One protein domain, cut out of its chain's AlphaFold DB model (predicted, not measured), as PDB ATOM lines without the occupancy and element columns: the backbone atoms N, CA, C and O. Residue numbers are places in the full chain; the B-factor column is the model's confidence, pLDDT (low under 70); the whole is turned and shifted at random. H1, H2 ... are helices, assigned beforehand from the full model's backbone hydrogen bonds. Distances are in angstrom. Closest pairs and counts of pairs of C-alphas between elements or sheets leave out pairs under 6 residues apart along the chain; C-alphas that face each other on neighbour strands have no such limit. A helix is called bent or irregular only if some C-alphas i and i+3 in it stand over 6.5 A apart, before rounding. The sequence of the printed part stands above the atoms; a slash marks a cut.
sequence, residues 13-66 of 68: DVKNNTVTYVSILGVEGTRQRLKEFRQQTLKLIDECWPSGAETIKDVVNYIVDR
ATOM      1  N   ASP A  13     279.134 357.585 261.731       87.69
ATOM      2  CA  ASP A  13     280.097 356.485 261.831       87.69
ATOM      3  C   ASP A  13     281.188 356.762 262.874       87.69
ATOM      4  O   ASP A  13     281.570 355.860 263.619       87.69
ATOM      5  N   VAL A  14     281.625 358.024 262.998       87.19
ATOM      6  CA  VAL A  14     282.599 358.451 264.018       87.19
ATOM      7  C   VAL A  14     281.991 358.323 265.411       87.19
ATOM      8  O   VAL A  14     282.608 357.748 266.303       87.19
ATOM      9  N   LYS A  15     280.753 358.802 265.593       87.38
ATOM     10  CA  LYS A  15     280.042 358.711 266.877       87.38
ATOM     11  C   LYS A  15     279.847 357.258 267.321       87.38
ATOM     12  O   LYS A  15     279.918 356.968 268.512       87.38
ATOM     13  N   ASN A  16     279.603 356.360 266.372       91.06
ATOM     14  CA  ASN A  16     279.308 354.957 266.643       91.06
ATOM     15  C   ASN A  16     280.555 354.059 266.664       91.06
ATOM     16  O   ASN A  16     280.404 352.846 266.795       91.06
ATOM     17  N   ASN A  17     281.768 354.607 266.508       88.31
ATOM     18  CA  ASN A  17     283.006 353.832 266.337       88.31
ATOM     19  C   ASN A  17     282.882 352.748 265.248       88.31
ATOM     20  O   ASN A  17     283.406 351.642 265.378       88.31
ATOM     21  N   THR A  18     282.136 353.043 264.181       93.69
ATOM     22  CA  THR A  18     281.914 352.094 263.090       93.69
ATOM     23  C   THR A  18     283.186 351.958 262.265       93.69
ATOM     24  O   THR A  18     283.770 352.952 261.832       93.69
ATOM     25  N   VAL A  19     283.606 350.719 262.023       95.19
ATOM     26  CA  VAL A  19     284.751 350.434 261.156       95.19
ATOM     27  C   VAL A  19     284.334 350.653 259.701       95.19
ATOM     28  O   VAL A  19     283.433 349.988 259.197       95.19
ATOM     29  N   THR A  20     284.994 351.591 259.024       95.81
ATOM     30  CA  THR A  20     284.724 351.977 257.631       95.81
ATOM     31  C   THR A  20     286.010 351.964 256.803       95.81
ATOM     32  O   THR A  20     287.117 351.930 257.340       95.81
ATOM     33  N   TYR A  21     285.893 352.051 255.475       95.88
ATOM     34  CA  TYR A  21     287.070 352.226 254.615       95.88
ATOM     35  C   TYR A  21     287.888 353.462 255.002       95.88
ATOM     36  O   TYR A  21     289.109 353.373 255.104       95.88
ATOM     37  N   VAL A  22     287.219 354.580 255.305       95.31
ATOM     38  CA  VAL A  22     287.887 355.826 255.702       95.31
ATOM     39  C   VAL A  22     288.590 355.679 257.052       95.31
ATOM     40  O   VAL A  22     289.686 356.211 257.205       95.31
ATOM     41  N   SER A  23     288.035 354.926 258.011       94.31
ATOM     42  CA  SER A  23     288.699 354.712 259.307       94.31
ATOM     43  C   SER A  23     289.932 353.807 259.216       94.31
ATOM     44  O   SER A  23     290.828 353.931 260.043       94.31
ATOM     45  N   ILE A  24     289.982 352.893 258.240       96.81
ATOM     46  CA  ILE A  24     291.113 351.969 258.046       96.81
ATOM     47  C   ILE A  24     292.196 352.591 257.154       96.81
ATOM     48  O   ILE A  24     293.380 352.497 257.455       96.81
ATOM     49  N   LEU A  25     291.794 353.190 256.031       96.06
ATOM     50  CA  LEU A  25     292.697 353.614 254.954       96.06
ATOM     51  C   LEU A  25     292.957 355.127 254.943       96.06
ATOM     52  O   LEU A  25     293.781 355.609 254.167       96.06
ATOM     53  N   GLY A  26     292.217 355.893 255.746       96.31
ATOM     54  CA  GLY A  26     292.126 357.341 255.601       96.31
ATOM     55  C   GLY A  26     291.350 357.755 254.345       96.31
ATOM     56  O   GLY A  26     291.003 356.939 253.483       96.31
ATOM     57  N   VAL A  27     291.074 359.056 254.225       94.25
ATOM     58  CA  VAL A  27     290.349 359.617 253.070       94.25
ATOM     59  C   VAL A  27     291.121 359.381 251.772       94.25
ATOM     60  O   VAL A  27     290.533 358.931 250.790       94.25
ATOM     61  N   GLU A  28     292.433 359.629 251.766       95.62
ATOM     62  CA  GLU A  28     293.236 359.490 250.547       95.62
ATOM     63  C   GLU A  28     293.393 358.025 250.122       95.62
ATOM     64  O   GLU A  28     293.175 357.701 248.956       95.62
ATOM     65  N   GLY A  29     293.649 357.114 251.068       97.38
ATOM     66  CA  GLY A  29     293.689 355.679 250.772       97.38
ATOM     67  C   GLY A  29     292.345 355.156 250.259       97.38
ATOM     68  O   GLY A  29     292.302 354.364 249.319       97.38
ATOM     69  N   THR A  30     291.233 355.669 250.793       97.38
ATOM     70  CA  THR A  30     289.890 355.343 250.291       97.38
ATOM     71  C   THR A  30     289.671 355.867 248.871       97.38
ATOM     72  O   THR A  30     289.162 355.133 248.026       97.38
ATOM     73  N   ARG A  31     290.091 357.102 248.562       95.62
ATOM     74  CA  ARG A  31     290.010 357.672 247.203       95.62
ATOM     75  C   ARG A  31     290.839 356.881 246.202       95.62
ATOM     76  O   ARG A  31     290.370 356.623 245.095       95.62
ATOM     77  N   GLN A  32     292.046 356.477 246.585       96.88
ATOM     78  CA  GLN A  32     292.897 355.643 245.744       96.88
ATOM     79  C   GLN A  32     292.243 354.281 245.477       96.88
ATOM     80  O   GLN A  32     292.132 353.867 244.324       96.88
ATOM     81  N   ARG A  33     291.700 353.638 246.517       97.19
ATOM     82  CA  ARG A  33     290.978 352.368 246.382       97.19
ATOM     83  C   ARG A  33     289.755 352.477 245.469       97.19
ATOM     84  O   ARG A  33     289.478 351.571 244.689       97.19
ATOM     85  N   LEU A  34     289.047 353.603 245.528       96.94
ATOM     86  CA  LEU A  34     287.900 353.889 244.668       96.94
ATOM     87  C   LEU A  34     288.305 353.993 243.185       96.94
ATOM     88  O   LEU A  34     287.613 353.455 242.321       96.94
ATOM     89  N   LYS A  35     289.447 354.631 242.882       95.88
ATOM     90  CA  LYS A  35     290.003 354.704 241.517       95.88
ATOM     91  C   LYS A  35     290.365 353.319 240.979       95.88
ATOM     92  O   LYS A  35     290.048 353.018 239.831       95.88
ATOM     93  N   GLU A  36     290.983 352.477 241.807       97.69
ATOM     94  CA  GLU A  36     291.317 351.092 241.446       97.69
ATOM     95  C   GLU A  36     290.062 350.281 241.111       97.69
ATOM     96  O   GLU A  36     290.014 349.624 240.072       97.69
ATOM     97  N   PHE A  37     289.023 350.365 241.950       98.06
ATOM     98  CA  PHE A  37     287.756 349.685 241.688       98.06
ATOM     99  C   PHE A  37     287.077 350.194 240.423       98.06
ATOM    100  O   PHE A  37     286.661 349.379 239.607       98.06
ATOM    101  N   ARG A  38     287.044 351.513 240.189       97.94
ATOM    102  CA  ARG A  38     286.522 352.085 238.938       97.94
ATOM    103  C   ARG A  38     287.207 351.470 237.718       97.94
ATOM    104  O   ARG A  38     286.526 351.013 236.807       97.94
ATOM    105  N   GLN A  39     288.540 351.422 237.709       98.00
ATOM    106  CA  GLN A  39     289.308 350.852 236.597       98.00
ATOM    107  C   GLN A  39     289.032 349.357 236.401       98.00
ATOM    108  O   GLN A  39     288.808 348.920 235.274       98.00
ATOM    109  N   GLN A  40     289.011 348.579 237.486       98.31
ATOM    110  CA  GLN A  40     288.720 347.143 237.435       98.31
ATOM    111  C   GLN A  40     287.303 346.869 236.924       98.31
ATOM    112  O   GLN A  40     287.114 345.985 236.092       98.31
ATOM    113  N   THR A  41     286.313 347.643 237.371       98.19
ATOM    114  CA  THR A  41     284.923 347.497 236.933       98.19
ATOM    115  C   THR A  41     284.742 347.885 235.470       98.19
ATOM    116  O   THR A  41     284.075 347.155 234.747       98.19
ATOM    117  N   LEU A  42     285.347 348.984 235.005       97.44
ATOM    118  CA  LEU A  42     285.277 349.370 233.589       97.44
ATOM    119  C   LEU A  42     285.889 348.294 232.686       97.44
ATOM    120  O   LEU A  42     285.271 347.909 231.699       97.44
ATOM    121  N   LYS A  43     287.042 347.742 233.084       97.94
ATOM    122  CA  LYS A  43     287.661 346.615 232.384       97.94
ATOM    123  C   LYS A  43     286.737 345.392 232.337       97.94
ATOM    124  O   LYS A  43     286.572 344.803 231.278       97.94
ATOM    125  N   LEU A  44     286.109 345.038 233.459       98.25
ATOM    126  CA  LEU A  44     285.165 343.919 233.515       98.25
ATOM    127  C   LEU A  44     283.951 344.143 232.599       98.25
ATOM    128  O   LEU A  44     283.485 343.208 231.958       98.25
ATOM    129  N   ILE A  45     283.449 345.378 232.513       97.88
ATOM    130  CA  ILE A  45     282.349 345.724 231.604       97.88
ATOM    131  C   ILE A  45     282.766 345.496 230.151       97.88
ATOM    132  O   ILE A  45     282.006 344.873 229.417       97.88
ATOM    133  N   ASP A  46     283.957 345.947 229.752       96.81
ATOM    134  CA  ASP A  46     284.471 345.739 228.391       96.81
ATOM    135  C   ASP A  46     284.681 344.248 228.068       96.81
ATOM    136  O   ASP A  46     284.423 343.812 226.947       96.81
ATOM    137  N   GLU A  47     285.105 343.451 229.053       97.31
ATOM    138  CA  GLU A  47     285.283 342.000 228.911       97.31
ATOM    139  C   GLU A  47     283.946 341.252 228.782       97.31
ATOM    140  O   GLU A  47     283.828 340.330 227.973       97.31
ATOM    141  N   CYS A  48     282.926 341.641 229.553       97.44
ATOM    142  CA  CYS A  48     281.603 341.013 229.511       97.44
ATOM    143  C   CYS A  48     280.749 341.494 228.328       97.44
ATOM    144  O   CYS A  48     279.974 340.715 227.770       97.44
ATOM    145  N   TRP A  49     280.886 342.764 227.946       97.06
ATOM    146  CA  TRP A  49     280.124 343.411 226.881       97.06
ATOM    147  C   TRP A  49     281.047 344.282 226.021       97.06
ATOM    148  O   TRP A  49     281.130 345.494 226.229       97.06
ATOM    149  N   PRO A  50     281.675 343.700 224.982       92.19
ATOM    150  CA  PRO A  50     282.569 344.437 224.086       92.19
ATOM    151  C   PRO A  50     281.905 345.613 223.348       92.19
ATOM    152  O   PRO A  50     282.589 346.465 222.788       92.19
ATOM    153  N   SER A  51     280.569 345.653 223.308       93.88
ATOM    154  CA  SER A  51     279.796 346.783 222.790       93.88
ATOM    155  C   SER A  51     278.451 346.907 223.513       93.88
ATOM    156  O   SER A  51     277.923 345.923 224.030       93.88
ATOM    157  N   GLY A  52     277.887 348.119 223.539       92.88
ATOM    158  CA  GLY A  52     276.519 348.368 224.016       92.88
ATOM    159  C   GLY A  52     276.346 348.574 225.526       92.88
ATOM    160  O   GLY A  52     275.211 348.677 225.982       92.88
ATOM    161  N   ALA A  53     277.431 348.675 226.303       96.81
ATOM    162  CA  ALA A  53     277.381 348.832 227.765       96.81
ATOM    163  C   ALA A  53     277.753 350.241 228.277       96.81
ATOM    164  O   ALA A  53     278.035 350.415 229.462       96.81
ATOM    165  N   GLU A  54     277.735 351.259 227.411       97.12
ATOM    166  CA  GLU A  54     278.147 352.630 227.764       97.12
ATOM    167  C   GLU A  54     277.341 353.216 228.933       97.12
ATOM    168  O   GLU A  54     277.920 353.776 229.857       97.12
ATOM    169  N   THR A  55     276.030 352.962 229.000       97.94
ATOM    170  CA  THR A  55     275.201 353.407 230.133       97.94
ATOM    171  C   THR A  55     275.664 352.824 231.474       97.94
ATOM    172  O   THR A  55     275.577 353.493 232.501       97.94
ATOM    173  N   ILE A  56     276.189 351.595 231.499       97.50
ATOM    174  CA  ILE A  56     276.718 351.000 232.737       97.50
ATOM    175  C   ILE A  56     278.026 351.702 233.124       97.50
ATOM    176  O   ILE A  56     278.230 352.009 234.299       97.50
ATOM    177  N   LYS A  57     278.886 352.014 232.149       97.56
ATOM    178  CA  LYS A  57     280.115 352.788 232.385       97.56
ATOM    179  C   LYS A  57     279.799 354.183 232.928       97.56
ATOM    180  O   LYS A  57     280.447 354.619 233.879       97.56
ATOM    181  N   ASP A  58     278.768 354.840 232.401       97.62
ATOM    182  CA  ASP A  58     278.287 356.132 232.901       97.62
ATOM    183  C   ASP A  58     277.831 356.041 234.359       97.62
ATOM    184  O   ASP A  58     278.215 356.876 235.180       97.62
ATOM    185  N   VAL A  59     277.081 354.993 234.719       97.56
ATOM    186  CA  VAL A  59     276.663 354.745 236.108       97.56
ATOM    187  C   VAL A  59     277.869 354.524 237.022       97.56
ATOM    188  O   VAL A  59     277.921 355.106 238.106       97.56
ATOM    189  N   VAL A  60     278.861 353.735 236.599       97.44
ATOM    190  CA  VAL A  60     280.094 353.514 237.375       97.44
ATOM    191  C   VAL A  60     280.820 354.834 237.629       97.44
ATOM    192  O   VAL A  60     281.210 355.116 238.763       97.44
ATOM    193  N   ASN A  61     280.962 355.667 236.598       96.31
ATOM    194  CA  ASN A  61     281.588 356.980 236.717       96.31
ATOM    195  C   ASN A  61     280.789 357.894 237.658       96.31
ATOM    196  O   ASN A  61     281.362 358.512 238.555       96.31
ATOM    197  N   TYR A  62     279.463 357.921 237.516       96.50
ATOM    198  CA  TYR A  62     278.583 358.714 238.367       96.50
ATOM    199  C   TYR A  62     278.675 358.310 239.844       96.50
ATOM    200  O   TYR A  62     278.795 359.178 240.703       96.50
ATOM    201  N   ILE A  63     278.672 357.011 240.164       95.19
ATOM    202  CA  ILE A  63     278.777 356.520 241.552       95.19
ATOM    203  C   ILE A  63     280.054 357.026 242.233       95.19
ATOM    204  O   ILE A  63     280.025 357.342 243.423       95.19
ATOM    205  N   VAL A  64     281.156 357.093 241.484       92.94
ATOM    206  CA  VAL A  64     282.476 357.497 241.984       92.94
ATOM    207  C   VAL A  64     282.595 359.014 242.118       92.94
ATOM    208  O   VAL A  64     283.146 359.495 243.106       92.94
ATOM    209  N   ASP A  65     282.059 359.761 241.152       92.06
ATOM    210  CA  ASP A  65     282.261 361.209 241.046       92.06
ATOM    211  C   ASP A  65     281.108 362.039 241.660       92.06
ATOM    212  O   ASP A  65     281.196 363.271 241.731       92.06
ATOM    213  N   ARG A  66     280.017 361.403 242.123       91.38
ATOM    214  CA  ARG A  66     278.872 362.104 242.735       91.38
ATOM    215  C   ARG A  66     279.271 362.858 244.004       91.38
ATOM    216  O   ARG A  66     280.049 362.385 244.829       91.38
TER     217      ARG A  66
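This is residues 13 to 66 of the 68 residues of the protein "Hypothetical protein" of Rotaria sp. Silwood2 (UniProt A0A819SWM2). A lopsided helical hairpin: one long helix, H1, makes most of the length, kinked near residue 28, and the shorter H2 folds back beside residues 34 to 45 of H1. Residues 13 to 20, with no named element, lie at the other end. The printed part has 54 residues, two named helices, H1 then H2, no named strand, and is all helix. It is loose, with a radius of gyration of the C-alphas of 14.4 A, and spans 45 by 16 by 15 A, a rod.

H1, residues 21 to 48, is 28.0 A long and begins at C-alpha 21 (287.070, 352.226, 254.615). It is irregular: C-alphas 24 and 27 are 9.2 A apart. H2, residues 54 to 65, is 16.3 A long and ends at C-alpha 65 (282.261, 361.209, 241.046).

H1 has a kink of 98 degrees near residue 28. With residues 34 to 45 alone it touches H2, the closest C-alphas being those of Leu 42 and Lys 57, 6.3 A apart. They form a hairpin, at a shallow tilt of 6 degrees, opposite ways. Every O i to N i+4 pair is within hydrogen-bond range in H2, and 22 of 24 in H1.

The C-alphas farthest apart, Lys 15 and Ser 51, are 45.7 A apart. The printed part has no cut. The link from H1 to H2 is tight, and residues 47 to 52 stand free. Mean pLDDT of the printed part is 95.5; no printed residue is under 70.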